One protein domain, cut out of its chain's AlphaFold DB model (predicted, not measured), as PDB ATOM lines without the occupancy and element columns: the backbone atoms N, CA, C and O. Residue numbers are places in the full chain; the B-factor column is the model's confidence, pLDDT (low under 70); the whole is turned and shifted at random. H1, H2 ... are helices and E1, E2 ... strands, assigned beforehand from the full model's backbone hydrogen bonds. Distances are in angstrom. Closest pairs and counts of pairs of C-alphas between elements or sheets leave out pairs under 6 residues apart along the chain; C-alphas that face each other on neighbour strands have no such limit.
ATOM      1  N   GLU A 240      -7.898  13.727 -65.343       52.22
ATOM      2  CA  GLU A 240      -7.213  12.492 -65.739       52.22
ATOM      3  C   GLU A 240      -6.534  11.796 -64.545       52.22
ATOM      4  O   GLU A 240      -6.603  10.567 -64.441       52.22
ATOM      5  N   GLU A 241      -5.959  12.559 -63.606       54.78
ATOM      6  CA  GLU A 241      -5.347  12.036 -62.372       54.78
ATOM      7  C   GLU A 241      -6.379  11.312 -61.483       54.78
ATOM      8  O   GLU A 241      -6.164  10.165 -61.079       54.78
ATOM      9  N   ILE A 242      -7.557  11.917 -61.268       57.22
ATOM     10  CA  ILE A 242      -8.648  11.330 -60.462       57.22
ATOM     11  C   ILE A 242      -9.137   9.999 -61.056       57.22
ATOM     12  O   ILE A 242      -9.389   9.039 -60.320       57.22
ATOM     13  N   VAL A 243      -9.261   9.912 -62.384       60.28
ATOM     14  CA  VAL A 243      -9.726   8.694 -63.066       60.28
ATOM     15  C   VAL A 243      -8.699   7.564 -62.947       60.28
ATOM     16  O   VAL A 243      -9.069   6.412 -62.699       60.28
ATOM     17  N   GLN A 244      -7.406   7.869 -63.079       64.19
ATOM     18  CA  GLN A 244      -6.349   6.863 -62.964       64.19
ATOM     19  C   GLN A 244      -6.179   6.351 -61.530       64.19
ATOM     20  O   GLN A 244      -6.012   5.144 -61.330       64.19
ATOM     21  N   GLU A 245      -6.294   7.229 -60.533       65.56
ATOM     22  CA  GLU A 245      -6.232   6.836 -59.126       65.56
ATOM     23  C   GLU A 245      -7.395   5.902 -58.745       65.56
ATOM     24  O   GLU A 245      -7.195   4.891 -58.064       65.56
ATOM     25  N   GLN A 246      -8.611   6.184 -59.228       68.81
ATOM     26  CA  GLN A 246      -9.772   5.310 -59.020       68.81
ATOM     27  C   GLN A 246      -9.573   3.934 -59.664       68.81
ATOM     28  O   GLN A 246      -9.759   2.909 -59.004       68.81
ATOM     29  N   LEU A 247      -9.120   3.898 -60.920       68.69
ATOM     30  CA  LEU A 247      -8.830   2.657 -61.644       68.69
ATOM     31  C   LEU A 247      -7.747   1.808 -60.956       68.69
ATOM     32  O   LEU A 247      -7.877   0.581 -60.886       68.69
ATOM     33  N   TYR A 248      -6.703   2.451 -60.422       77.38
ATOM     34  CA  TYR A 248      -5.687   1.810 -59.587       77.38
ATOM     35  C   TYR A 248      -6.315   1.196 -58.328       77.38
ATOM     36  O   TYR A 248      -6.159  -0.006 -58.088       77.38
ATOM     37  N   ARG A 249      -7.079   1.981 -57.556       76.75
ATOM     38  CA  ARG A 249      -7.715   1.527 -56.307       76.75
ATOM     39  C   ARG A 249      -8.653   0.347 -56.530       76.75
ATOM     40  O   ARG A 249      -8.591  -0.617 -55.770       76.75
ATOM     41  N   GLU A 250      -9.473   0.380 -57.578       78.62
ATOM     42  CA  GLU A 250     -10.385  -0.718 -57.921       78.62
ATOM     43  C   GLU A 250      -9.648  -2.030 -58.204       78.62
ATOM     44  O   GLU A 250     -10.076  -3.104 -57.776       78.62
ATOM     45  N   GLN A 251      -8.528  -1.959 -58.923       76.44
ATOM     46  CA  GLN A 251      -7.717  -3.132 -59.238       76.44
ATOM     47  C   GLN A 251      -7.058  -3.732 -57.992       76.44
ATOM     48  O   GLN A 251      -7.097  -4.951 -57.789       76.44
ATOM     49  N   ILE A 252      -6.510  -2.892 -57.107       76.94
ATOM     50  CA  ILE A 252      -5.941  -3.379 -55.844       76.94
ATOM     51  C   ILE A 252      -7.044  -3.933 -54.932       76.94
ATOM     52  O   ILE A 252      -6.851  -4.982 -54.318       76.94
ATOM     53  N   GLN A 253      -8.226  -3.312 -54.906       82.25
ATOM     54  CA  GLN A 253      -9.370  -3.802 -54.135       82.25
ATOM     55  C   GLN A 253      -9.801  -5.204 -54.585       82.25
ATOM     56  O   GLN A 253      -9.946  -6.100 -53.752       82.25
ATOM     57  N   LYS A 254      -9.880  -5.448 -55.900       79.19
ATOM     58  CA  LYS A 254     -10.138  -6.792 -56.446       79.19
ATOM     59  C   LYS A 254      -9.089  -7.813 -56.000       79.19
ATOM     60  O   LYS A 254      -9.427  -8.969 -55.766       79.19
ATOM     61  N   ALA A 255      -7.826  -7.409 -55.866       74.31
ATOM     62  CA  ALA A 255      -6.770  -8.287 -55.368       74.31
ATOM     63  C   ALA A 255      -6.834  -8.553 -53.854       74.31
ATOM     64  O   ALA A 255      -6.466  -9.640 -53.398       74.31
ATOM     65  N   ILE A 256      -7.315  -7.587 -53.073       77.38
ATOM     66  CA  ILE A 256      -7.548  -7.745 -51.632       77.38
ATOM     67  C   ILE A 256      -8.709  -8.712 -51.375       77.38
ATOM     68  O   ILE A 256      -8.629  -9.535 -50.468       77.38
ATOM     69  N   GLU A 257      -9.763  -8.644 -52.188       80.50
ATOM     70  CA  GLU A 257     -10.974  -9.470 -52.054       80.50
ATOM     71  C   GLU A 257     -10.831 -10.879 -52.651       80.50
ATOM     72  O   GLU A 257     -11.701 -11.736 -52.476       80.50
ATOM     73  N   LEU A 258      -9.726 -11.149 -53.350       77.62
ATOM     74  CA  LEU A 258      -9.456 -12.445 -53.963       77.62
ATOM     75  C   LEU A 258      -9.303 -13.545 -52.902       77.62
ATOM     76  O   LEU A 258      -8.306 -13.620 -52.182       77.62
ATOM     77  N   SER A 259     -10.285 -14.447 -52.857       73.75
ATOM     78  CA  SER A 259     -10.225 -15.666 -52.048       73.75
ATOM     79  C   SER A 259      -9.358 -16.737 -52.709       73.75
ATOM     80  O   SER A 259      -9.456 -16.976 -53.911       73.75
ATOM     81  N   LEU A 260      -8.570 -17.447 -51.902       68.81
ATOM     82  CA  LEU A 260      -7.743 -18.581 -52.336       68.81
ATOM     83  C   LEU A 260      -8.563 -19.788 -52.804       68.81
ATOM     84  O   LEU A 260      -8.041 -20.645 -53.512       68.81
ATOM     85  N   GLU A 261      -9.838 -19.840 -52.425       70.69
ATOM     86  CA  GLU A 261     -10.804 -20.850 -52.866       70.69
ATOM     87  C   GLU A 261     -11.438 -20.490 -54.218       70.69
ATOM     88  O   GLU A 261     -12.136 -21.307 -54.816       70.69
ATOM     89  N   ASN A 262     -11.191 -19.276 -54.729       77.25
ATOM     90  CA  ASN A 262     -11.709 -18.855 -56.021       77.25
ATOM     91  C   ASN A 262     -11.009 -19.648 -57.145       77.25
ATOM     92  O   ASN A 262      -9.789 -19.533 -57.300       77.25
ATOM     93  N   PRO A 263     -11.750 -20.397 -57.985       71.50
ATOM     94  CA  PRO A 263     -11.160 -21.176 -59.077       71.50
ATOM     95  C   PRO A 263     -10.415 -20.305 -60.100       71.50
ATOM     96  O   PRO A 263      -9.512 -20.785 -60.783       71.50
ATOM     97  N   ASN A 264     -10.739 -19.011 -60.170       79.38
ATOM     98  CA  ASN A 264     -10.108 -18.048 -61.067       79.38
ATOM     99  C   ASN A 264      -8.977 -17.243 -60.411       79.38
ATOM    100  O   ASN A 264      -8.453 -16.333 -61.052       79.38
ATOM    101  N   PHE A 265      -8.559 -17.577 -59.181       81.69
ATOM    102  CA  PHE A 265      -7.593 -16.793 -58.398       81.69
ATOM    103  C   PHE A 265      -6.358 -16.368 -59.206       81.69
ATOM    104  O   PHE A 265      -6.027 -15.187 -59.283       81.69
ATOM    105  N   MET A 266      -5.708 -17.325 -59.876       81.19
ATOM    106  CA  MET A 266      -4.504 -17.056 -60.666       81.19
ATOM    107  C   MET A 266      -4.770 -16.220 -61.915       81.19
ATOM    108  O   MET A 266      -3.933 -15.393 -62.268       81.19
ATOM    109  N   SER A 267      -5.911 -16.424 -62.577       79.88
ATOM    110  CA  SER A 267      -6.283 -15.646 -63.761       79.88
ATOM    111  C   SER A 267      -6.543 -14.189 -63.380       79.88
ATOM    112  O   SER A 267      -5.972 -13.281 -63.985       79.88
ATOM    113  N   THR A 268      -7.306 -13.960 -62.309       80.38
ATOM    114  CA  THR A 268      -7.572 -12.614 -61.795       80.38
ATOM    115  C   THR A 268      -6.286 -11.944 -61.316       80.38
ATOM    116  O   THR A 268      -6.016 -10.813 -61.707       80.38
ATOM    117  N   LEU A 269      -5.432 -12.638 -60.555       83.44
ATOM    118  CA  LEU A 269      -4.157 -12.080 -60.089       83.44
ATOM    119  C   LEU A 269      -3.224 -11.695 -61.251       83.44
ATOM    120  O   LEU A 269      -2.550 -10.667 -61.192       83.44
ATOM    121  N   GLN A 270      -3.197 -12.488 -62.326       82.94
ATOM    122  CA  GLN A 270      -2.440 -12.161 -63.540       82.94
ATOM    123  C   GLN A 270      -2.995 -10.933 -64.263       82.94
ATOM    124  O   GLN A 270      -2.208 -10.097 -64.702       82.94
ATOM    125  N   GLN A 271      -4.321 -10.796 -64.357       81.19
ATOM    126  CA  GLN A 271      -4.953  -9.601 -64.922       81.19
ATOM    127  C   GLN A 271      -4.604  -8.349 -64.110       81.19
ATOM    128  O   GLN A 271      -4.247  -7.331 -64.699       81.19
ATOM    129  N   GLN A 272      -4.628  -8.441 -62.776       83.25
ATOM    130  CA  GLN A 272      -4.253  -7.326 -61.902       83.25
ATOM    131  C   GLN A 272      -2.784  -6.926 -62.077       83.25
ATOM    132  O   GLN A 272      -2.477  -5.747 -62.234       83.25
ATOM    133  N   LEU A 273      -1.874  -7.902 -62.132       83.94
ATOM    134  CA  LEU A 273      -0.454  -7.646 -62.396       83.94
ATOM    135  C   LEU A 273      -0.218  -7.003 -63.768       83.94
ATOM    136  O   LEU A 273       0.548  -6.048 -63.864       83.94
ATOM    137  N   PHE A 274      -0.885  -7.496 -64.813       84.44
ATOM    138  CA  PHE A 274      -0.788  -6.925 -66.159       84.44
ATOM    139  C   PHE A 274      -1.286  -5.477 -66.197       84.44
ATOM    140  O   PHE A 274      -0.663  -4.611 -66.810       84.44
ATOM    141  N   PHE A 275      -2.390  -5.198 -65.507       84.69
ATOM    142  CA  PHE A 275      -2.928  -3.849 -65.410       84.69
ATOM    143  C   PHE A 275      -1.972  -2.901 -64.671       84.69
ATOM    144  O   PHE A 275      -1.701  -1.809 -65.169       84.69
ATOM    145  N   MET A 276      -1.398  -3.334 -63.543       82.88
ATOM    146  CA  MET A 276      -0.392  -2.556 -62.805       82.88
ATOM    147  C   MET A 276       0.844  -2.253 -63.655       82.88
ATOM    148  O   MET A 276       1.346  -1.132 -63.632       82.88
ATOM    149  N   GLU A 277       1.316  -3.220 -64.445       85.31
ATOM    150  CA  GLU A 277       2.452  -3.019 -65.350       85.31
ATOM    151  C   GLU A 277       2.145  -1.970 -66.433       85.31
ATOM    152  O   GLU A 277       2.995  -1.133 -66.747       85.31
ATOM    153  N   ASN A 278       0.928  -1.976 -66.984       83.00
ATOM    154  CA  ASN A 278       0.510  -0.990 -67.981       83.00
ATOM    155  C   ASN A 278       0.354   0.409 -67.383       83.00
ATOM    156  O   ASN A 278       0.857   1.365 -67.972       83.00
ATOM    157  N   LEU A 279      -0.280   0.527 -66.210       82.25
ATOM    158  CA  LEU A 279      -0.379   1.801 -65.492       82.25
ATOM    159  C   LEU A 279       1.003   2.366 -65.178       82.25
ATOM    160  O   LEU A 279       1.259   3.541 -65.425       82.25
ATOM    161  N   LYS A 280       1.921   1.516 -64.704       84.56
ATOM    162  CA  LYS A 280       3.307   1.911 -64.462       84.56
ATOM    163  C   LYS A 280       3.923   2.503 -65.726       84.56
ATOM    164  O   LYS A 280       4.373   3.637 -65.692       84.56
ATOM    165  N   LYS A 281       3.876   1.791 -66.858       83.44
ATOM    166  CA  LYS A 281       4.426   2.276 -68.140       83.44
ATOM    167  C   LYS A 281       3.803   3.596 -68.601       83.44
ATOM    168  O   LYS A 281       4.514   4.436 -69.142       83.44
ATOM    169  N   GLN A 282       2.497   3.783 -68.402       80.50
ATOM    170  CA  GLN A 282       1.817   5.040 -68.729       80.50
ATOM    171  C   GLN A 282       2.355   6.198 -67.879       80.50
ATOM    172  O   GLN A 282       2.705   7.244 -68.421       80.50
ATOM    173  N   GLN A 283       2.504   5.966 -66.577       76.81
ATOM    174  CA  GLN A 283       2.993   6.943 -65.607       76.81
ATOM    175  C   GLN A 283       4.496   7.241 -65.742       76.81
ATOM    176  O   GLN A 283       4.937   8.365 -65.521       76.81
ATOM    177  N   GLU A 284       5.309   6.271 -66.173       78.69
ATOM    178  CA  GLU A 284       6.747   6.479 -66.397       78.69
ATOM    179  C   GLU A 284       7.063   7.465 -67.524       78.69
ATOM    180  O   GLU A 284       8.143   8.058 -67.518       78.69
ATOM    181  N   ASN A 285       6.134   7.659 -68.461       70.00
ATOM    182  CA  ASN A 285       6.294   8.591 -69.578       70.00
ATOM    183  C   ASN A 285       5.999  10.048 -69.197       70.00
ATOM    184  O   ASN A 285       6.194  10.945 -70.017       70.00
ATOM    185  N   GLN A 286       5.542  10.295 -67.971       67.50
ATOM    186  CA  GLN A 286       5.176  11.618 -67.494       67.50
ATOM    187  C   GLN A 286       6.157  12.080 -66.398       67.50
ATOM    188  O   GLN A 286       6.524  11.319 -65.504       67.50
ATOM    189  N   THR A 287       6.616  13.332 -66.456       58.19
ATOM    190  CA  THR A 287       7.774  13.826 -65.678       58.19
ATOM    191  C   THR A 287       7.430  14.585 -64.388       58.19
ATOM    192  O   THR A 287       8.338  15.124 -63.745       58.19
ATOM    193  N   ASN A 288       6.161  14.622 -63.977       69.25
ATOM    194  CA  ASN A 288       5.720  15.396 -62.815       69.25
ATOM    195  C   ASN A 288       6.023  14.698 -61.477       69.25
ATOM    196  O   ASN A 288       6.121  13.475 -61.393       69.25
ATOM    197  N   ASP A 289       6.198  15.494 -60.416       65.25
ATOM    198  CA  ASP A 289       6.419  14.993 -59.050       65.25
ATOM    199  C   ASP A 289       5.213  14.201 -58.522       65.25
ATOM    200  O   ASP A 289       5.404  13.235 -57.785       65.25
ATOM    201  N   ASP A 290       3.992  14.551 -58.930       65.38
ATOM    202  CA  ASP A 290       2.775  13.836 -58.525       65.38
ATOM    203  C   ASP A 290       2.779  12.384 -59.020       65.38
ATOM    204  O   ASP A 290       2.547  11.452 -58.247       65.38
ATOM    205  N   ASN A 291       3.274  12.167 -60.237       75.00
ATOM    206  CA  ASN A 291       3.429  10.834 -60.818       75.00
ATOM    207  C   ASN A 291       4.450   9.978 -60.071       75.00
ATOM    208  O   ASN A 291       4.437   8.756 -60.168       75.00
ATOM    209  N   ILE A 292       5.368  10.587 -59.315       79.38
ATOM    210  CA  ILE A 292       6.334   9.833 -58.513       79.38
ATOM    211  C   ILE A 292       5.652   9.181 -57.313       79.38
ATOM    212  O   ILE A 292       6.028   8.063 -56.952       79.38
ATOM    213  N   PHE A 293       4.658   9.839 -56.710       80.94
ATOM    214  CA  PHE A 293       3.854   9.213 -55.663       80.94
ATOM    215  C   PHE A 293       3.047   8.045 -56.228       80.94
ATOM    216  O   PHE A 293       3.094   6.950 -55.667       80.94
ATOM    217  N   ASP A 294       2.422   8.235 -57.387       81.19
ATOM    218  CA  ASP A 294       1.609   7.192 -58.015       81.19
ATOM    219  C   ASP A 294       2.467   6.012 -58.489       81.19
ATOM    220  O   ASP A 294       2.137   4.853 -58.243       81.19
ATOM    221  N   LEU A 295       3.638   6.276 -59.080       82.69
ATOM    222  CA  LEU A 295       4.599   5.239 -59.468       82.69
ATOM    223  C   LEU A 295       5.091   4.415 -58.277       82.69
ATOM    224  O   LEU A 295       5.288   3.205 -58.414       82.69
ATOM    225  N   LEU A 296       5.311   5.053 -57.126       83.50
ATOM    226  CA  LEU A 296       5.668   4.347 -55.899       83.50
ATOM    227  C   LEU A 296       4.533   3.447 -55.423       83.50
ATOM    228  O   LEU A 296       4.779   2.274 -55.140       83.50
ATOM    229  N   ASP A 297       3.313   3.976 -55.351       85.06
ATOM    230  CA  ASP A 297       2.147   3.236 -54.868       85.06
ATOM    231  C   ASP A 297       1.802   2.064 -55.819       85.06
ATOM    232  O   ASP A 297       1.477   0.960 -55.361       85.06
ATOM    233  N   ILE A 298       1.976   2.244 -57.136       84.75
ATOM    234  CA  ILE A 298       1.873   1.175 -58.145       84.75
ATOM    235  C   ILE A 298       2.971   0.127 -57.948       84.75
ATOM    236  O   ILE A 298       2.678  -1.067 -57.934       84.75
ATOM    237  N   GLN A 299       4.230   0.536 -57.783       85.56
ATOM    238  CA  GLN A 299       5.347  -0.399 -57.625       85.56
ATOM    239  C   GLN A 299       5.238  -1.231 -56.341       85.56
ATOM    240  O   GLN A 299       5.557  -2.424 -56.341       85.56
ATOM    241  N   ASP A 300       4.786  -0.615 -55.255       85.75
ATOM    242  CA  ASP A 300       4.547  -1.292 -53.989       85.75
ATOM    243  C   ASP A 300       3.440  -2.339 -54.115       85.75
ATOM    244  O   ASP A 300       3.611  -3.476 -53.669       85.75
ATOM    245  N   ALA A 301       2.330  -1.979 -54.763       85.75
ATOM    246  CA  ALA A 301       1.239  -2.909 -55.007       85.75
ATOM    247  C   ALA A 301       1.661  -4.036 -55.963       85.75
ATOM    248  O   ALA A 301       1.391  -5.203 -55.696       85.75
ATOM    249  N   GLU A 302       2.392  -3.721 -57.036       87.56
ATOM    250  CA  GLU A 302       2.952  -4.702 -57.971       87.56
ATOM    251  C   GLU A 302       3.839  -5.727 -57.243       87.56
ATOM    252  O   GLU A 302       3.763  -6.929 -57.514       87.56
ATOM    253  N   LYS A 303       4.661  -5.269 -56.290       91.12
ATOM    254  CA  LYS A 303       5.491  -6.136 -55.450       91.12
ATOM    255  C   LYS A 303       4.640  -7.033 -54.550       91.12
ATOM    256  O   LYS A 303       4.825  -8.248 -54.583       91.12
ATOM    257  N   ASP A 304       3.701  -6.455 -53.801       90.06
ATOM    258  CA  ASP A 304       2.828  -7.208 -52.892       90.06
ATOM    259  C   ASP A 304       2.003  -8.270 -53.687       90.06
ATOM    260  O   ASP A 304       1.881  -9.423 -53.264       90.06
ATOM    261  N   LEU A 305       1.544  -7.957 -54.911       89.75
ATOM    262  CA  LEU A 305       0.868  -8.908 -55.816       89.75
ATOM    263  C   LEU A 305       1.788 -10.027 -56.338       89.75
ATOM    264  O   LEU A 305       1.363 -11.184 -56.449       89.75
ATOM    265  N   LYS A 306       3.047  -9.717 -56.674       91.75
ATOM    266  CA  LYS A 306       4.044 -10.729 -57.075       91.75
ATOM    267  C   LYS A 306       4.363 -11.679 -55.922       91.75
ATOM    268  O   LYS A 306       4.484 -12.885 -56.152       91.75
ATOM    269  N   ASP A 307       4.425 -11.161 -54.699       91.81
ATOM    270  CA  ASP A 307       4.637 -11.964 -53.498       91.81
ATOM    271  C   ASP A 307       3.464 -12.936 -53.289       91.81
ATOM    272  O   ASP A 307       3.694 -14.142 -53.143       91.81
ATOM    273  N   ILE A 308       2.213 -12.467 -53.408       89.56
ATOM    274  CA  ILE A 308       1.011 -13.326 -53.377       89.56
ATOM    275  C   ILE A 308       1.079 -14.416 -54.455       89.56
ATOM    276  O   ILE A 308       0.835 -15.590 -54.164       89.56
ATOM    277  N   LYS A 309       1.444 -14.052 -55.691       89.94
ATOM    278  CA  LYS A 309       1.578 -15.002 -56.807       89.94
ATOM    279  C   LYS A 309       2.588 -16.099 -56.480       89.94
ATOM    280  O   LYS A 309       2.297 -17.275 -56.694       89.94
ATOM    281  N   SER A 310       3.750 -15.723 -55.946       89.69
ATOM    282  CA  SER A 310       4.807 -16.672 -55.586       89.69
ATOM    283  C   SER A 310       4.374 -17.619 -54.460       89.69
ATOM    284  O   SER A 310       4.565 -18.831 -54.567       89.69
ATOM    285  N   LEU A 311       3.715 -17.094 -53.421       88.31
ATOM    286  CA  LEU A 311       3.202 -17.879 -52.296       88.31
ATOM    287  C   LEU A 311       2.139 -18.873 -52.756       88.31
ATOM    288  O   LEU A 311       2.183 -20.040 -52.364       88.31
ATOM    289  N   PHE A 312       1.227 -18.438 -53.629       86.38
ATOM    290  CA  PHE A 312       0.201 -19.310 -54.186       86.38
ATOM    291  C   PHE A 312       0.819 -20.437 -55.014       86.38
ATOM    292  O   PHE A 312       0.517 -21.605 -54.778       86.38
ATOM    293  N   GLN A 313       1.728 -20.115 -55.938       86.44
ATOM    294  CA  GLN A 313       2.397 -21.115 -56.776       86.44
ATOM    295  C   GLN A 313       3.171 -22.142 -55.936       86.44
ATOM    296  O   GLN A 313       3.024 -23.344 -56.154       86.44
ATOM    297  N   ASN A 314       3.905 -21.688 -54.918       82.19
ATOM    298  CA  ASN A 314       4.627 -22.576 -54.005       82.19
ATOM    299  C   ASN A 314       3.675 -23.468 -53.188       82.19
ATOM    300  O   ASN A 314       3.962 -24.644 -52.976       82.19
ATOM    301  N   SER A 315       2.509 -22.949 -52.789       82.44
ATOM    302  CA  SER A 315       1.492 -23.731 -52.072       82.44
ATOM    303  C   SER A 315       0.799 -24.791 -52.937       82.44
ATOM    304  O   SER A 315       0.314 -25.788 -52.407       82.44
ATOM    305  N   GLN A 316       0.752 -24.605 -54.261       78.69
ATOM    306  CA  GLN A 316       0.217 -25.606 -55.192       78.69
ATOM    307  C   GLN A 316       1.207 -26.751 -55.421       78.69
ATOM    308  O   GLN A 316       0.795 -27.903 -55.546       78.69
ATOM    309  N   ILE A 317       2.507 -26.444 -55.439       73.69
ATOM    310  CA  ILE A 317       3.581 -27.433 -55.610       73.69
ATOM    311  C   ILE A 317       3.733 -28.293 -54.345       73.69
ATOM    312  O   ILE A 317       3.938 -29.504 -54.439       73.69
ATOM    313  N   ASN A 318       3.576 -27.699 -53.160       66.00
ATOM    314  CA  ASN A 318       3.736 -28.405 -51.893       66.00
ATOM    315  C   ASN A 318       2.411 -29.007 -51.397       66.00
ATOM    316  O   ASN A 318       1.459 -28.311 -51.048       66.00
ATOM    317  N   THR A 319       2.345 -30.335 -51.306       58.91
ATOM    318  CA  THR A 319       1.139 -31.075 -50.889       58.91
ATOM    319  C   THR A 319       0.933 -31.142 -49.376       58.91
ATOM    320  O   THR A 319      -0.128 -31.575 -48.925       58.91
ATOM    321  N   ARG A 320       1.908 -30.700 -48.572       71.00
ATOM    322  CA  ARG A 320       1.816 -30.717 -47.106       71.00
ATOM    323  C   ARG A 320       0.827 -29.662 -46.613       71.00
ATOM    324  O   ARG A 320       1.023 -28.466 -46.820       71.00
ATOM    325  N   THR A 321      -0.195 -30.105 -45.884       70.31
ATOM    326  CA  THR A 321      -1.279 -29.265 -45.348       70.31
ATOM    327  C   THR A 321      -0.764 -28.059 -44.555       70.31
ATOM    328  O   THR A 321      -1.273 -26.956 -44.720       70.31
ATOM    329  N   ASN A 322       0.303 -28.228 -43.767       75.25
ATOM    330  CA  ASN A 322       0.877 -27.145 -42.957       75.25
ATOM    331  C   ASN A 322       1.519 -26.031 -43.799       75.25
ATOM    332  O   ASN A 322       1.408 -24.860 -43.451       75.25
ATOM    333  N   GLU A 323       2.168 -26.372 -44.911       74.44
ATOM    334  CA  GLU A 323       2.808 -25.387 -45.793       74.44
ATOM    335  C   GLU A 323       1.759 -24.611 -46.601       74.44
ATOM    336  O   GLU A 323       1.909 -23.408 -46.818       74.44
ATOM    337  N   LYS A 324       0.644 -25.269 -46.953       76.56
ATOM    338  CA  LYS A 324      -0.529 -24.606 -47.538       76.56
ATOM    339  C   LYS A 324      -1.151 -23.602 -46.572       76.56
ATOM    340  O   LYS A 324      -1.340 -22.456 -46.961       76.56
ATOM    341  N   ILE A 325      -1.401 -23.990 -45.319       79.94
ATOM    342  CA  ILE A 325      -1.964 -23.089 -44.296       79.94
ATOM    343  C   ILE A 325      -1.042 -21.877 -44.077       79.94
ATOM    344  O   ILE A 325      -1.497 -20.739 -44.131       79.94
ATOM    345  N   GLN A 326       0.271 -22.092 -43.941       82.69
ATOM    346  CA  GLN A 326       1.231 -20.990 -43.788       82.69
ATOM    347  C   GLN A 326       1.261 -20.041 -44.993       82.69
ATOM    348  O   GLN A 326       1.418 -18.831 -44.822       82.69
ATOM    349  N   ALA A 327       1.132 -20.565 -46.215       82.31
ATOM    350  CA  ALA A 327       1.038 -19.733 -47.410       82.31
ATOM    351  C   ALA A 327      -0.265 -18.919 -47.423       82.31
ATOM    352  O   ALA A 327      -0.223 -17.727 -47.724       82.31
ATOM    353  N   GLN A 328      -1.392 -19.524 -47.034       83.44
ATOM    354  CA  GLN A 328      -2.677 -18.830 -46.912       83.44
ATOM    355  C   GLN A 328      -2.614 -17.692 -45.884       83.44
ATOM    356  O   GLN A 328      -3.060 -16.582 -46.174       83.44
ATOM    357  N   ASP A 329      -2.009 -17.930 -44.720       85.00
ATOM    358  CA  ASP A 329      -1.857 -16.911 -43.679       85.00
ATOM    359  C   ASP A 329      -0.976 -15.746 -44.142       85.00
ATOM    360  O   ASP A 329      -1.323 -14.583 -43.936       85.00
ATOM    361  N   LYS A 330       0.135 -16.034 -44.834       87.88
ATOM    362  CA  LYS A 330       0.999 -14.994 -45.414       87.88
ATOM    363  C   LYS A 330       0.282 -14.187 -46.493       87.88
ATOM    364  O   LYS A 330       0.420 -12.968 -46.523       87.88
ATOM    365  N   ILE A 331      -0.504 -14.838 -47.351       87.81
ATOM    366  CA  ILE A 331      -1.304 -14.144 -48.369       87.81
ATOM    367  C   ILE A 331      -2.315 -13.209 -47.697       87.81
ATOM    368  O   ILE A 331      -2.363 -12.032 -48.050       87.81
ATOM    369  N   LYS A 332      -3.028 -13.674 -46.664       87.31
ATOM    370  CA  LYS A 332      -3.943 -12.829 -45.879       87.31
ATOM    371  C   LYS A 332      -3.229 -11.650 -45.218       87.31
ATOM    372  O   LYS A 332      -3.759 -10.543 -45.206       87.31
ATOM    373  N   GLN A 333      -2.026 -11.856 -44.681       88.81
ATOM    374  CA  GLN A 333      -1.223 -10.770 -44.110       88.81
ATOM    375  C   GLN A 333      -0.867  -9.711 -45.160       88.81
ATOM    376  O   GLN A 333      -0.998  -8.519 -44.885       88.81
ATOM    377  N   ILE A 334      -0.464 -10.130 -46.365       88.38
ATOM    378  CA  ILE A 334      -0.179  -9.205 -47.469       88.38
ATOM    379  C   ILE A 334      -1.457  -8.465 -47.886       88.38
ATOM    380  O   ILE A 334      -1.432  -7.243 -47.990       88.38
ATOM    381  N   GLN A 335      -2.586  -9.161 -48.042       86.25
ATOM    382  CA  GLN A 335      -3.872  -8.543 -48.394       86.25
ATOM    383  C   GLN A 335      -4.327  -7.513 -47.349       86.25
ATOM    384  O   GLN A 335      -4.739  -6.412 -47.711       86.25
ATOM    385  N   ASN A 336      -4.185  -7.816 -46.054       86.50
ATOM    386  CA  ASN A 336      -4.485  -6.867 -44.979       86.50
ATOM    387  C   ASN A 336      -3.574  -5.634 -45.040       86.50
ATOM    388  O   ASN A 336      -4.055  -4.508 -44.945       86.50
ATOM    389  N   LYS A 337      -2.272  -5.833 -45.270       87.12
ATOM    390  CA  LYS A 337      -1.311  -4.737 -45.445       87.12
ATOM    391  C   LYS A 337      -1.657  -3.868 -46.660       87.12
ATOM    392  O   LYS A 337      -1.577  -2.647 -46.575       87.12
ATOM    393  N   MET A 338      -2.053  -4.474 -47.779       84.81
ATOM    394  CA  MET A 338      -2.500  -3.748 -48.972       84.81
ATOM    395  C   MET A 338      -3.776  -2.947 -48.691       84.81
ATOM    396  O   MET A 338      -3.858  -1.785 -49.078       84.81
ATOM    397  N   LYS A 339      -4.734  -3.524 -47.955       85.38
ATOM    398  CA  LYS A 339      -5.962  -2.836 -47.535       85.38
ATOM    399  C   LYS A 339      -5.671  -1.610 -46.675       85.38
ATOM    400  O   LYS A 339      -6.196  -0.536 -46.953       85.38
ATOM    401  N   GLU A 340      -4.810  -1.758 -45.670       81.94
ATOM    402  CA  GLU A 340      -4.369  -0.631 -44.842       81.94
ATOM    403  C   GLU A 340      -3.686   0.445 -45.691       81.94
ATOM    404  O   GLU A 340      -3.989   1.624 -45.535       81.94
ATOM    405  N   LYS A 341      -2.815   0.063 -46.635       81.81
ATOM    406  CA  LYS A 341      -2.173   1.020 -47.548       81.81
ATOM    407  C   LYS A 341      -3.191   1.815 -48.376       81.81
ATOM    408  O   LYS A 341      -3.072   3.033 -48.409       81.81
ATOM    409  N   ILE A 342      -4.185   1.180 -49.008       79.94
ATOM    410  CA  ILE A 342      -5.198   1.899 -49.813       79.94
ATOM    411  C   ILE A 342      -5.974   2.907 -48.962       79.94
ATOM    412  O   ILE A 342      -6.183   4.047 -49.391       79.94
ATOM    413  N   ASP A 343      -6.412   2.488 -47.773       80.12
ATOM    414  CA  ASP A 343      -7.151   3.361 -46.856       80.12
ATOM    415  C   ASP A 343      -6.302   4.583 -46.474       80.12
ATOM    416  O   ASP A 343      -6.776   5.718 -46.504       80.12
ATOM    417  N   LEU A 344      -5.008   4.366 -46.228       75.06
ATOM    418  CA  LEU A 344      -4.057   5.430 -45.911       75.06
ATOM    419  C   LEU A 344      -3.760   6.355 -47.100       75.06
ATOM    420  O   LEU A 344      -3.655   7.562 -46.894       75.06
ATOM    421  N   ILE A 345      -3.690   5.840 -48.334       75.31
ATOM    422  CA  ILE A 345      -3.571   6.670 -49.549       75.31
ATOM    423  C   ILE A 345      -4.828   7.540 -49.708       75.31
ATOM    424  O   ILE A 345      -4.729   8.696 -50.092       75.31
ATOM    425  N   GLY A 346      -6.025   7.043 -49.356       71.56
ATOM    426  CA  GLY A 346      -7.268   7.849 -49.332       71.56
ATOM    427  C   GLY A 346      -7.263   8.989 -48.313       71.56
ATOM    428  O   GLY A 346      -8.081   9.898 -48.382       71.56
ATOM    429  N   LYS A 347      -6.320   8.933 -47.379       76.12
ATOM    430  CA  LYS A 347      -6.196   9.777 -46.193       76.12
ATOM    431  C   LYS A 347      -4.878  10.561 -46.184       76.12
ATOM    432  O   LYS A 347      -4.437  11.020 -45.126       76.12
ATOM    433  N   GLN A 348      -4.215  10.666 -47.337       82.44
ATOM    434  CA  GLN A 348      -2.894  11.274 -47.452       82.44
ATOM    435  C   GLN A 348      -2.954  12.776 -47.753       82.44
ATOM    436  O   GLN A 348      -3.836  13.261 -48.452       82.44
ATOM    437  N   MET A 349      -1.944  13.497 -47.283       86.38
ATOM    438  CA  MET A 349      -1.642  14.877 -47.633       86.38
ATOM    439  C   MET A 349      -0.287  14.918 -48.351       86.38
ATOM    440  O   MET A 349       0.756  14.621 -47.757       86.38
ATOM    441  N   ARG A 350      -0.295  15.299 -49.631       87.75
ATOM    442  CA  ARG A 350       0.919  15.547 -50.424       87.75
ATOM    443  C   ARG A 350       1.356  17.000 -50.215       87.75
ATOM    444  O   ARG A 350       0.560  17.922 -50.375       87.75
ATOM    445  N   VAL A 351       2.606  17.220 -49.815       85.50
ATOM    446  CA  VAL A 351       3.144  18.561 -49.538       85.50
ATOM    447  C   VAL A 351       3.946  19.057 -50.731       85.50
ATOM    448  O   VAL A 351       4.956  18.463 -51.110       85.50
ATOM    449  N   ALA A 352       3.542  20.209 -51.260       84.44
ATOM    450  CA  ALA A 352       4.273  20.927 -52.288       84.44
ATOM    451  C   ALA A 352       5.262  21.925 -51.665       84.44
ATOM    452  O   ALA A 352       5.107  22.400 -50.538       84.44
ATOM    453  N   LYS A 353       6.279  22.326 -52.437       82.56
ATOM    454  CA  LYS A 353       7.277  23.316 -51.990       82.56
ATOM    455  C   LYS A 353       6.627  24.630 -51.525       82.56
ATOM    456  O   LYS A 353       7.118  25.238 -50.576       82.56
ATOM    457  N   LYS A 354       5.544  25.048 -52.192       83.00
ATOM    458  CA  LYS A 354       4.809  26.302 -51.949       83.00
ATOM    459  C   LYS A 354       3.616  26.162 -50.987       83.00
ATOM    460  O   LYS A 354       2.890  27.134 -50.817       83.00
ATOM    461  N   SER A 355       3.391  24.994 -50.377       78.44
ATOM    462  CA  SER A 355       2.264  24.800 -49.451       78.44
ATOM    463  C   SER A 355       2.305  25.802 -48.289       78.44
ATOM    464  O   SER A 355       3.367  26.050 -47.709       78.44
ATOM    465  N   ASN A 356       1.147  26.369 -47.936       86.19
ATOM    466  CA  ASN A 356       1.015  27.268 -46.792       86.19
ATOM    467  C   ASN A 356       1.128  26.467 -45.487       86.19
ATOM    468  O   ASN A 356       0.288  25.621 -45.190       86.19
ATOM    469  N   VAL A 357       2.163  26.765 -44.698       81.75
ATOM    470  CA  VAL A 357       2.494  26.016 -43.479       81.75
ATOM    471  C   VAL A 357       1.350  26.016 -42.461       81.75
ATOM    472  O   VAL A 357       1.006  24.956 -41.940       81.75
ATOM    473  N   MET A 358       0.755  27.183 -42.200       75.06
ATOM    474  CA  MET A 358      -0.299  27.341 -41.193       75.06
ATOM    475  C   MET A 358      -1.578  26.622 -41.626       75.06
ATOM    476  O   MET A 358      -2.125  25.828 -40.862       75.06
ATOM    477  N   ASN A 359      -2.019  26.829 -42.869       73.38
ATOM    478  CA  ASN A 359      -3.250  26.206 -43.365       73.38
ATOM    479  C   ASN A 359      -3.116  24.679 -43.410       73.38
ATOM    480  O   ASN A 359      -4.017  23.969 -42.967       73.38
ATOM    481  N   SER A 360      -1.969  24.153 -43.850       80.44
ATOM    482  CA  SER A 360      -1.724  22.708 -43.835       80.44
ATOM    483  C   SER A 360      -1.672  22.134 -42.411       80.44
ATOM    484  O   SER A 360      -2.162  21.031 -42.182       80.44
ATOM    485  N   ALA A 361      -1.138  22.864 -41.428       79.12
ATOM    486  CA  ALA A 361      -1.164  22.426 -40.029       79.12
ATOM    487  C   ALA A 361      -2.589  22.442 -39.439       79.12
ATOM    488  O   ALA A 361      -2.971  21.530 -38.702       79.12
ATOM    489  N   LEU A 362      -3.403  23.442 -39.797       75.50
ATOM    490  CA  LEU A 362      -4.820  23.508 -39.423       75.50
ATOM    491  C   LEU A 362      -5.648  22.399 -40.082       75.50
ATOM    492  O   LEU A 362      -6.526  21.838 -39.427       75.50
ATOM    493  N   TYR A 363      -5.330  22.026 -41.323       83.62
ATOM    494  CA  TYR A 363      -5.922  20.865 -41.986       83.62
ATOM    495  C   TYR A 363      -5.652  19.575 -41.198       83.62
ATOM    496  O   TYR A 363      -6.585  18.840 -40.875       83.62
ATOM    497  N   LEU A 364      -4.399  19.337 -40.790       84.62
ATOM    498  CA  LEU A 364      -4.043  18.177 -39.961       84.62
ATOM    499  C   LEU A 364      -4.782  18.175 -38.622       84.62
ATOM    500  O   LEU A 364      -5.270  17.130 -38.194       84.62
ATOM    501  N   LYS A 365      -4.919  19.344 -37.985       82.56
ATOM    502  CA  LYS A 365      -5.728  19.514 -36.771       82.56
ATOM    503  C   LYS A 365      -7.180  19.122 -37.009       82.56
ATOM    504  O   LYS A 365      -7.753  18.403 -36.196       82.56
ATOM    505  N   HIS A 366      -7.779  19.602 -38.094       76.62
ATOM    506  CA  HIS A 366      -9.160  19.285 -38.420       76.62
ATOM    507  C   HIS A 366      -9.341  17.777 -38.612       76.62
ATOM    508  O   HIS A 366     -10.178  17.170 -37.951       76.62
ATOM    509  N   LYS A 367      -8.502  17.157 -39.441       80.12
ATOM    510  CA  LYS A 367      -8.615  15.736 -39.766       80.12
ATOM    511  C   LYS A 367      -8.301  14.809 -38.584       80.12
ATOM    512  O   LYS A 367      -9.129  13.973 -38.239       80.12
ATOM    513  N   LEU A 368      -7.156  14.965 -37.914       83.00
ATOM    514  CA  LEU A 368      -6.784  14.070 -36.805       83.00
ATOM    515  C   LEU A 368      -7.600  14.328 -35.539       83.00
ATOM    516  O   LEU A 368      -8.025  13.381 -34.892       83.00
ATOM    517  N   LEU A 369      -7.796  15.595 -35.164       78.94
ATOM    518  CA  LEU A 369      -8.292  15.933 -33.826       78.94
ATOM    519  C   LEU A 369      -9.783  16.276 -33.794       78.94
ATOM    520  O   LEU A 369     -10.426  16.021 -32.780       78.94
ATOM    521  N   LYS A 370     -10.343  16.870 -34.862       70.50
ATOM    522  CA  LYS A 370     -11.783  17.195 -34.913       70.50
ATOM    523  C   LYS A 370     -12.613  16.085 -35.547       70.50
ATOM    524  O   LYS A 370     -13.625  15.701 -34.976       70.50
ATOM    525  N   GLU A 371     -12.196  15.580 -36.706       74.12
ATOM    526  CA  GLU A 371     -12.868  14.463 -37.386       74.12
ATOM    527  C   GLU A 371     -12.519  13.103 -36.760       74.12
ATOM    528  O   GLU A 371     -13.159  12.105 -37.076       74.12
ATOM    529  N   GLY A 372     -11.532  13.057 -35.856       72.50
ATOM    530  CA  GLY A 372     -11.149  11.839 -35.141       72.50
ATOM    531  C   GLY A 372     -10.511  10.786 -36.043       72.50
ATOM    532  O   GLY A 372     -10.662   9.594 -35.797       72.50
ATOM    533  N   GLN A 373      -9.833  11.203 -37.112       78.12
ATOM    534  CA  GLN A 373      -9.200  10.271 -38.032       78.12
ATOM    535  C   GLN A 373      -8.030   9.536 -37.357       78.12
ATOM    536  O   GLN A 373      -7.089  10.165 -36.878       78.12
ATOM    537  N   ASP A 374      -8.048   8.200 -37.392       80.12
ATOM    538  CA  ASP A 374      -7.067   7.357 -36.690       80.12
ATOM    539  C   ASP A 374      -5.605   7.665 -37.053       80.12
ATOM    540  O   ASP A 374      -4.716   7.627 -36.198       80.12
ATOM    541  N   LYS A 375      -5.337   7.900 -38.346       85.75
ATOM    542  CA  LYS A 375      -4.004   8.157 -38.907       85.75
ATOM    543  C   LYS A 375      -4.082   9.063 -40.134       85.75
ATOM    544  O   LYS A 375      -5.005   8.928 -40.938       85.75
ATOM    545  N   ILE A 376      -3.063   9.899 -40.334       83.00
ATOM    546  CA  ILE A 376      -2.842  10.669 -41.571       83.00
ATOM    547  C   ILE A 376      -1.438  10.423 -42.103       83.00
ATOM    548  O   ILE A 376      -0.470  10.386 -41.343       83.00
ATOM    549  N   PHE A 377      -1.334  10.288 -43.424       87.88
ATOM    550  CA  PHE A 377      -0.064  10.194 -44.133       87.88
ATOM    551  C   PHE A 377       0.320  11.560 -44.674       87.88
ATOM    552  O   PHE A 377      -0.441  12.162 -45.419       87.88
ATOM    553  N   VAL A 378       1.511  12.038 -44.345       88.88
ATOM    554  CA  VAL A 378       2.055  13.275 -44.904       88.88
ATOM    555  C   VAL A 378       3.295  12.929 -45.706       88.88
ATOM    556  O   VAL A 378       4.214  12.311 -45.176       88.88
ATOM    557  N   ARG A 379       3.308  13.279 -46.991       89.88
ATOM    558  CA  ARG A 379       4.369  12.896 -47.933       89.88
ATOM    559  C   ARG A 379       4.946  14.120 -48.627       89.88
ATOM    560  O   ARG A 379       4.213  15.043 -48.973       89.88
ATOM    561  N   ALA A 380       6.254  14.112 -48.863       89.75
ATOM    562  CA  ALA A 380       6.941  15.166 -49.598       89.75
ATOM    563  C   ALA A 380       8.143  14.629 -50.384       89.75
ATOM    564  O   ALA A 380       8.890  13.773 -49.904       89.75
ATOM    565  N   ILE A 381       8.371  15.199 -51.566       87.81
ATOM    566  CA  ILE A 381       9.560  14.960 -52.393       87.81
ATOM    567  C   ILE A 381      10.513  16.146 -52.220       87.81
ATOM    568  O   ILE A 381      10.077  17.295 -52.153       87.81
ATOM    569  N   ALA A 382      11.820  15.905 -52.107       85.31
ATOM    570  CA  ALA A 382      12.800  16.988 -52.004       85.31
ATOM    571  C   ALA A 382      12.678  17.950 -53.212       85.31
ATOM    572  O   ALA A 382      12.698  17.478 -54.346       85.31
ATOM    573  N   PRO A 383      12.574  19.281 -53.002       85.00
ATOM    574  CA  PRO A 383      12.871  20.025 -51.767       85.00
ATOM    575  C   PRO A 383      11.671  20.306 -50.835       85.00
ATOM    576  O   PRO A 383      11.851  20.960 -49.806       85.00
ATOM    577  N   ALA A 384      10.458  19.852 -51.157       87.75
ATOM    578  CA  ALA A 384       9.249  20.103 -50.359       87.75
ATOM    579  C   ALA A 384       9.289  19.484 -48.947       87.75
ATOM    580  O   ALA A 384       8.531  19.887 -48.067       87.75
ATOM    581  N   THR A 385      10.227  18.568 -48.689       90.50
ATOM    582  CA  THR A 385      10.494  17.993 -47.359       90.50
ATOM    583  C   THR A 385      10.793  19.055 -46.296       90.50
ATOM    584  O   THR A 385      10.435  18.881 -45.132       90.50
ATOM    585  N   ILE A 386      11.385  20.192 -46.681       91.19
ATOM    586  CA  ILE A 386      11.615  21.327 -45.773       91.19
ATOM    587  C   ILE A 386      10.278  21.941 -45.338       91.19
ATOM    588  O   ILE A 386      10.072  22.204 -44.154       91.19
ATOM    589  N   THR A 387       9.359  22.150 -46.284       89.50
ATOM    590  CA  THR A 387       8.015  22.681 -46.012       89.50
ATOM    591  C   THR A 387       7.213  21.703 -45.159       89.50
ATOM    592  O   THR A 387       6.602  22.117 -44.176       89.50
ATOM    593  N   MET A 388       7.302  20.400 -45.447       93.62
ATOM    594  CA  MET A 388       6.675  19.353 -44.637       93.62
ATOM    595  C   MET A 388       7.123  19.422 -43.173       93.62
ATOM    596  O   MET A 388       6.280  19.437 -42.281       93.62
ATOM    597  N   LYS A 389       8.430  19.542 -42.908       94.25
ATOM    598  CA  LYS A 389       8.957  19.659 -41.537       94.25
ATOM    599  C   LYS A 389       8.436  20.895 -40.806       94.25
ATOM    600  O   LYS A 389       8.129  20.808 -39.620       94.25
ATOM    601  N   LYS A 390       8.272  22.022 -41.507       93.69
ATOM    602  CA  LYS A 390       7.653  23.231 -40.935       93.69
ATOM    603  C   LYS A 390       6.181  23.005 -40.581       93.69
ATOM    604  O   LYS A 390       5.781  23.357 -39.479       93.69
ATOM    605  N   ILE A 391       5.411  22.369 -41.467       91.38
ATOM    606  CA  ILE A 391       4.006  22.001 -41.206       91.38
ATOM    607  C   ILE A 391       3.910  21.091 -39.979       91.38
ATOM    608  O   ILE A 391       3.076  21.322 -39.107       91.38
ATOM    609  N   MET A 392       4.789  20.087 -39.877       93.81
ATOM    610  CA  MET A 392       4.832  19.185 -38.721       93.81
ATOM    611  C   MET A 392       5.128  19.925 -37.418       93.81
ATOM    612  O   MET A 392       4.477  19.649 -36.415       93.81
ATOM    613  N   SER A 393       6.083  20.858 -37.437       93.75
ATOM    614  CA  SER A 393       6.438  21.650 -36.259       93.75
ATOM    615  C   SER A 393       5.296  22.567 -35.816       93.75
ATOM    616  O   SER A 393       5.037  22.669 -34.620       93.75
ATOM    617  N   GLU A 394       4.593  23.206 -36.755       89.75
ATOM    618  CA  GLU A 394       3.430  24.048 -36.445       89.75
ATOM    619  C   GLU A 394       2.279  23.206 -35.874       89.75
ATOM    620  O   GLU A 394       1.665  23.556 -34.863       89.75
ATOM    621  N   PHE A 395       2.029  22.032 -36.461       92.38
ATOM    622  CA  PHE A 395       1.006  21.112 -35.976       92.38
ATOM    623  C   PHE A 395       1.305  20.584 -34.560       92.38
ATOM    624  O   PHE A 395       0.404  20.514 -33.722       92.38
ATOM    625  N   GLU A 396       2.568  20.286 -34.244       91.06
ATOM    626  CA  GLU A 396       2.988  19.921 -32.883       91.06
ATOM    627  C   GLU A 396       2.749  21.039 -31.868       91.06
ATOM    628  O   GLU A 396       2.325  20.761 -30.744       91.06
ATOM    629  N   GLN A 397       2.978  22.300 -32.243       90.19
ATOM    630  CA  GLN A 397       2.691  23.436 -31.364       90.19
ATOM    631  C   GLN A 397       1.192  23.561 -31.079       90.19
ATOM    632  O   GLN A 397       0.800  23.806 -29.935       90.19
ATOM    633  N   ILE A 398       0.348  23.359 -32.097       86.12
ATOM    634  CA  ILE A 398      -1.113  23.325 -31.941       86.12
ATOM    635  C   ILE A 398      -1.522  22.208 -30.974       86.12
ATOM    636  O   ILE A 398      -2.312  22.455 -30.062       86.12
ATOM    637  N   CYS A 399      -0.969  21.005 -31.145       85.75
ATOM    638  CA  CYS A 399      -1.264  19.857 -30.287       85.75
ATOM    639  C   CYS A 399      -0.811  20.086 -28.844       85.75
ATOM    640  O   CYS A 399      -1.582  19.849 -27.916       85.75
ATOM    641  N   SER A 400       0.394  20.631 -28.659       82.62
ATOM    642  CA  SER A 400       0.962  20.929 -27.340       82.62
ATOM    643  C   SER A 400       0.111  21.939 -26.566       82.62
ATOM    644  O   SER A 400      -0.149  21.745 -25.384       82.62
ATOM    645  N   LYS A 401      -0.404  22.983 -27.234       80.31
ATOM    646  CA  LYS A 401      -1.329  23.962 -26.622       80.31
ATOM    647  C   LYS A 401      -2.662  23.346 -26.182       80.31
ATOM    648  O   LYS A 401      -3.366  23.947 -25.377       80.31
ATOM    649  N   GLN A 402      -3.027  22.192 -26.735       74.69
ATOM    650  CA  GLN A 402      -4.292  21.503 -26.483       74.69
ATOM    651  C   GLN A 402      -4.111  20.172 -25.730       74.69
ATOM    652  O   GLN A 402      -5.065  19.411 -25.613       74.69
ATOM    653  N   ASN A 403      -2.911  19.905 -25.193       77.12
ATOM    654  CA  ASN A 403      -2.560  18.677 -24.469       77.12
ATOM    655  C   ASN A 403      -2.802  17.377 -25.262       77.12
ATOM    656  O   ASN A 403      -3.115  16.338 -24.680       77.12
ATOM    657  N   TYR A 404      -2.633  17.417 -26.586       80.44
ATOM    658  CA  TYR A 404      -2.638  16.212 -27.412       80.44
ATOM    659  C   TYR A 404      -1.229  15.642 -27.553       80.44
ATOM    660  O   TYR A 404      -0.296  16.347 -27.939       80.44
ATOM    661  N   THR A 405      -1.100  14.338 -27.319       81.00
ATOM    662  CA  THR A 405       0.128  13.590 -27.596       81.00
ATOM    663  C   THR A 405       0.047  12.994 -28.997       81.00
ATOM    664  O   THR A 405      -0.938  12.342 -29.351       81.00
ATOM    665  N   LEU A 406       1.085  13.208 -29.803       84.81
ATOM    666  CA  LEU A 406       1.191  12.664 -31.154       84.81
ATOM    667  C   LEU A 406       2.207  11.523 -31.194       84.81
ATOM    668  O   LEU A 406       3.303  11.629 -30.648       84.81
ATOM    669  N   GLU A 407       1.859  10.456 -31.902       88.31
ATOM    670  CA  GLU A 407       2.781   9.418 -32.345       88.31
ATOM    671  C   GLU A 407       3.188   9.710 -33.796       88.31
ATOM    672  O   GLU A 407       2.339   9.975 -34.656       88.31
ATOM    673  N   LYS A 408       4.498   9.679 -34.059       89.75
ATOM    674  CA  LYS A 408       5.091   9.954 -35.369       89.75
ATOM    675  C   LYS A 408       5.903   8.761 -35.839       89.75
ATOM    676  O   LYS A 408       6.781   8.292 -35.118       89.75
ATOM    677  N   ILE A 409       5.647   8.313 -37.063       89.31
ATOM    678  CA  ILE A 409       6.437   7.266 -37.716       89.31
ATOM    679  C   ILE A 409       6.992   7.830 -39.019       89.31
ATOM    680  O   ILE A 409       6.233   8.148 -39.935       89.31
ATOM    681  N   GLU A 410       8.312   7.972 -39.091       91.56
ATOM    682  CA  GLU A 410       9.000   8.589 -40.222       91.56
ATOM    683  C   GLU A 410       9.612   7.539 -41.149       91.56
ATOM    684  O   GLU A 410      10.237   6.571 -40.712       91.56
ATOM    685  N   PHE A 411       9.472   7.764 -42.450       88.56
ATOM    686  CA  PHE A 411      10.034   6.935 -43.503       88.56
ATOM    687  C   PHE A 411      10.771   7.813 -44.503       88.56
ATOM    688  O   PHE A 411      10.309   8.893 -44.877       88.56
ATOM    689  N   LYS A 412      11.914   7.322 -44.975       90.88
ATOM    690  CA  LYS A 412      12.701   7.982 -46.010       90.88
ATOM    691  C   LYS A 412      13.150   6.964 -47.040       90.88
ATOM    692  O   LYS A 412      13.770   5.964 -46.689       90.88
ATOM    693  N   GLN A 413      12.867   7.242 -48.306       88.19
ATOM    694  CA  GLN A 413      13.267   6.386 -49.418       88.19
ATOM    695  C   GLN A 413      13.810   7.203 -50.589       88.19
ATOM    696  O   GLN A 413      13.427   8.356 -50.793       88.19
ATOM    697  N   LYS A 414      14.731   6.604 -51.348       86.44
ATOM    698  CA  LYS A 414      15.246   7.162 -52.601       86.44
ATOM    699  C   LYS A 414      14.565   6.447 -53.769       86.44
ATOM    700  O   LYS A 414      14.607   5.222 -53.827       86.44
ATOM    701  N   PHE A 415      13.979   7.199 -54.697       83.56
ATOM    702  CA  PHE A 415      13.302   6.665 -55.880       83.56
ATOM    703  C   PHE A 415      13.545   7.561 -57.096       83.56
ATOM    704  O   PHE A 415      13.369   8.771 -56.992       83.56
ATOM    705  N   LYS A 416      13.981   6.980 -58.227       79.75
ATOM    706  CA  LYS A 416      14.358   7.708 -59.463       79.75
ATOM    707  C   LYS A 416      15.171   8.985 -59.174       79.75
ATOM    708  O   LYS A 416      14.837  10.078 -59.613       79.75
ATOM    709  N   ASP A 417      16.197   8.831 -58.335       81.69
ATOM    710  CA  ASP A 417      17.089   9.893 -57.843       81.69
ATOM    711  C   ASP A 417      16.487  11.003 -56.975       81.69
ATOM    712  O   ASP A 417      17.220  11.875 -56.504       81.69
ATOM    713  N   LYS A 418      15.202  10.917 -56.631       83.19
ATOM    714  CA  LYS A 418      14.557  11.821 -55.679       83.19
ATOM    715  C   LYS A 418      14.475  11.205 -54.287       83.19
ATOM    716  O   LYS A 418      14.345   9.993 -54.123       83.19
ATOM    717  N   PHE A 419      14.559  12.059 -53.269       87.50
ATOM    718  CA  PHE A 419      14.342  11.673 -51.877       87.50
ATOM    719  C   PHE A 419      12.911  11.979 -51.475       87.50
ATOM    720  O   PHE A 419      12.446  13.109 -51.628       87.50
ATOM    721  N   ILE A 420      12.257  10.964 -50.936       88.50
ATOM    722  CA  ILE A 420      10.851  10.985 -50.569       88.50
ATOM    723  C   ILE A 420      10.807  10.748 -49.070       88.50
ATOM    724  O   ILE A 420      11.305   9.728 -48.585       88.50
ATOM    725  N   GLU A 421      10.287  11.729 -48.341       91.88
ATOM    726  CA  GLU A 421      10.061  11.632 -46.902       91.88
ATOM    727  C   GLU A 421       8.557  11.506 -46.656       91.88
ATOM    728  O   GLU A 421       7.743  12.192 -47.278       91.88
ATOM    729  N   GLN A 422       8.201  10.599 -45.757       90.25
ATOM    730  CA  GLN A 422       6.833  10.331 -45.352       90.25
ATOM    731  C   GLN A 422       6.766  10.306 -43.830       90.25
ATOM    732  O   GLN A 422       7.611   9.700 -43.177       90.25
ATOM    733  N   VAL A 423       5.732  10.922 -43.274       90.56
ATOM    734  CA  VAL A 423       5.432  10.909 -41.845       90.56
ATOM    735  C   VAL A 423       4.011  10.403 -41.664       90.56
ATOM    736  O   VAL A 423       3.072  10.940 -42.251       90.56
ATOM    737  N   VAL A 424       3.849   9.362 -40.856       89.50
ATOM    738  CA  VAL A 424       2.539   8.894 -40.404       89.50
ATOM    739  C   VAL A 424       2.271   9.522 -39.050       89.50
ATOM    740  O   VAL A 424       3.039   9.324 -38.107       89.50
ATOM    741  N   LEU A 425       1.188  10.284 -38.981       89.38
ATOM    742  CA  LEU A 425       0.717  10.938 -37.773       89.38
ATOM    743  C   LEU A 425      -0.442  10.145 -37.188       89.38
ATOM    744  O   LEU A 425      -1.376   9.792 -37.911       89.38
ATOM    745  N   LYS A 426      -0.390   9.911 -35.880       88.88
ATOM    746  CA  LYS A 426      -1.464   9.288 -35.110       88.88
ATOM    747  C   LYS A 426      -1.628  10.015 -33.780       88.88
ATOM    748  O   LYS A 426      -0.642  10.421 -33.170       88.88
ATOM    749  N   GLN A 427      -2.863  10.158 -33.306       81.44
ATOM    750  CA  GLN A 427      -3.091  10.587 -31.930       81.44
ATOM    751  C   GLN A 427      -2.707   9.447 -30.980       81.44
ATOM    752  O   GLN A 427      -3.221   8.329 -31.083       81.44
ATOM    753  N   ALA A 428      -1.788   9.710 -30.054       72.69
ATOM    754  CA  ALA A 428      -1.452   8.743 -29.025       72.69
ATOM    755  C   ALA A 428      -2.616   8.668 -28.028       72.69
ATOM    756  O   ALA A 428      -2.938   9.643 -27.350       72.69
ATOM    757  N   LEU A 429      -3.259   7.502 -27.956       64.44
ATOM    758  CA  LEU A 429      -4.254   7.215 -26.926       64.44
ATOM    759  C   LEU A 429      -3.570   7.243 -25.557       64.44
ATOM    760  O   LEU A 429      -2.550   6.570 -25.363       64.44
TER     761      LEU A 429
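Overview. This is residues 240 to 429 of the 637 residues of an uncharacterized protein of Stylonychia lemnae (UniProt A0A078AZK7). A long bundle of four helices, H1 to H4, meets one face of a small twisted sheet with the first residues of H3 and the last of H4, while H5 and H6 cover the opposite face as a compact head. The 190 printed residues hold six named helices and four named strands, in the order H1 H2 H3 H4 E1 H5 E2 H6 E3 E4. The mixed sheet runs E1 E2 E4 E3, and the class is mixed, helices and strands. The whole is only just compact, close to loose, with a radius of gyration of the C-alphas of 19.2 A and spans of 60 by 42 by 27 A.

Along the chain. Find C-alpha 240 at (-7.213, 12.492, -65.739); from there H1 runs to residue 256. H2 follows at residues 265 to 284, 28.5 A long, then H3 at 289 to 317, 42.7 A, and H4 at 321 to 345, 36.3 A, ending at (-3.571, 6.670, -49.549). Next come E1, residues 348 to 351, H5, 357 to 370, E2, 375 to 381, and H6, 385 to 401. E3, residues 406 to 415, spans 28.2 A, and E4, 418 to 427, spans 29.6 A and ends at (-3.091, 10.587, -31.930).

Arrangement. Look first at the bundle H1 H2 H3 H4, up and down, each helix running against the one before. H2 and H3 touch, a helical hairpin at a shallow tilt of 24 degrees, closest at the C-alphas of Lys 280 and Leu 295, 6.1 A. H3 and H4 touch at 13 degrees, closest at the C-alphas of Ser 315 and Lys 324, 5.0 A. H1 touches H4 with residues 249 to 256 alone, closest at the C-alphas of Ile 256 and Gln 335, 5.0 A. H4 stands up from the sheet, its line rising 60 degrees, and lies on the opposite face from H6. H6 lies over E2 and E4, along the strands at 2 degrees to E2 on the local plane. H5 and H6 touch at a steep tilt of 51 degrees, with the C-alphas of Ala 361 and Phe 395 closest at 4.8 A. E1, H5, E2 form a strand-helix-strand unit, two parallel neighbour strands with a helix between, its crossover right-handed; find N 349 and O 377 at 2.7 A. E2 and E4 are antiparallel, with N 378 and O 423 at 2.8 A; E4 and E3, a hairpin, have N 411 and O 422 at 2.8 A. Every O i to N i+4 pair is within hydrogen-bond range in H1, H2, H4, H5 and H6; H3 has 24 of 25.

Size, cuts and confidence. The C-alphas of Thr 319 and Lys 401, the two farthest apart, are 60.2 A apart. The printed part has no cut and no long link. Residues 317 to 322 stand free. The model's pLDDT is under 70 at residues 240 to 247, 260, 286 to 290, 318 to 319 and 429.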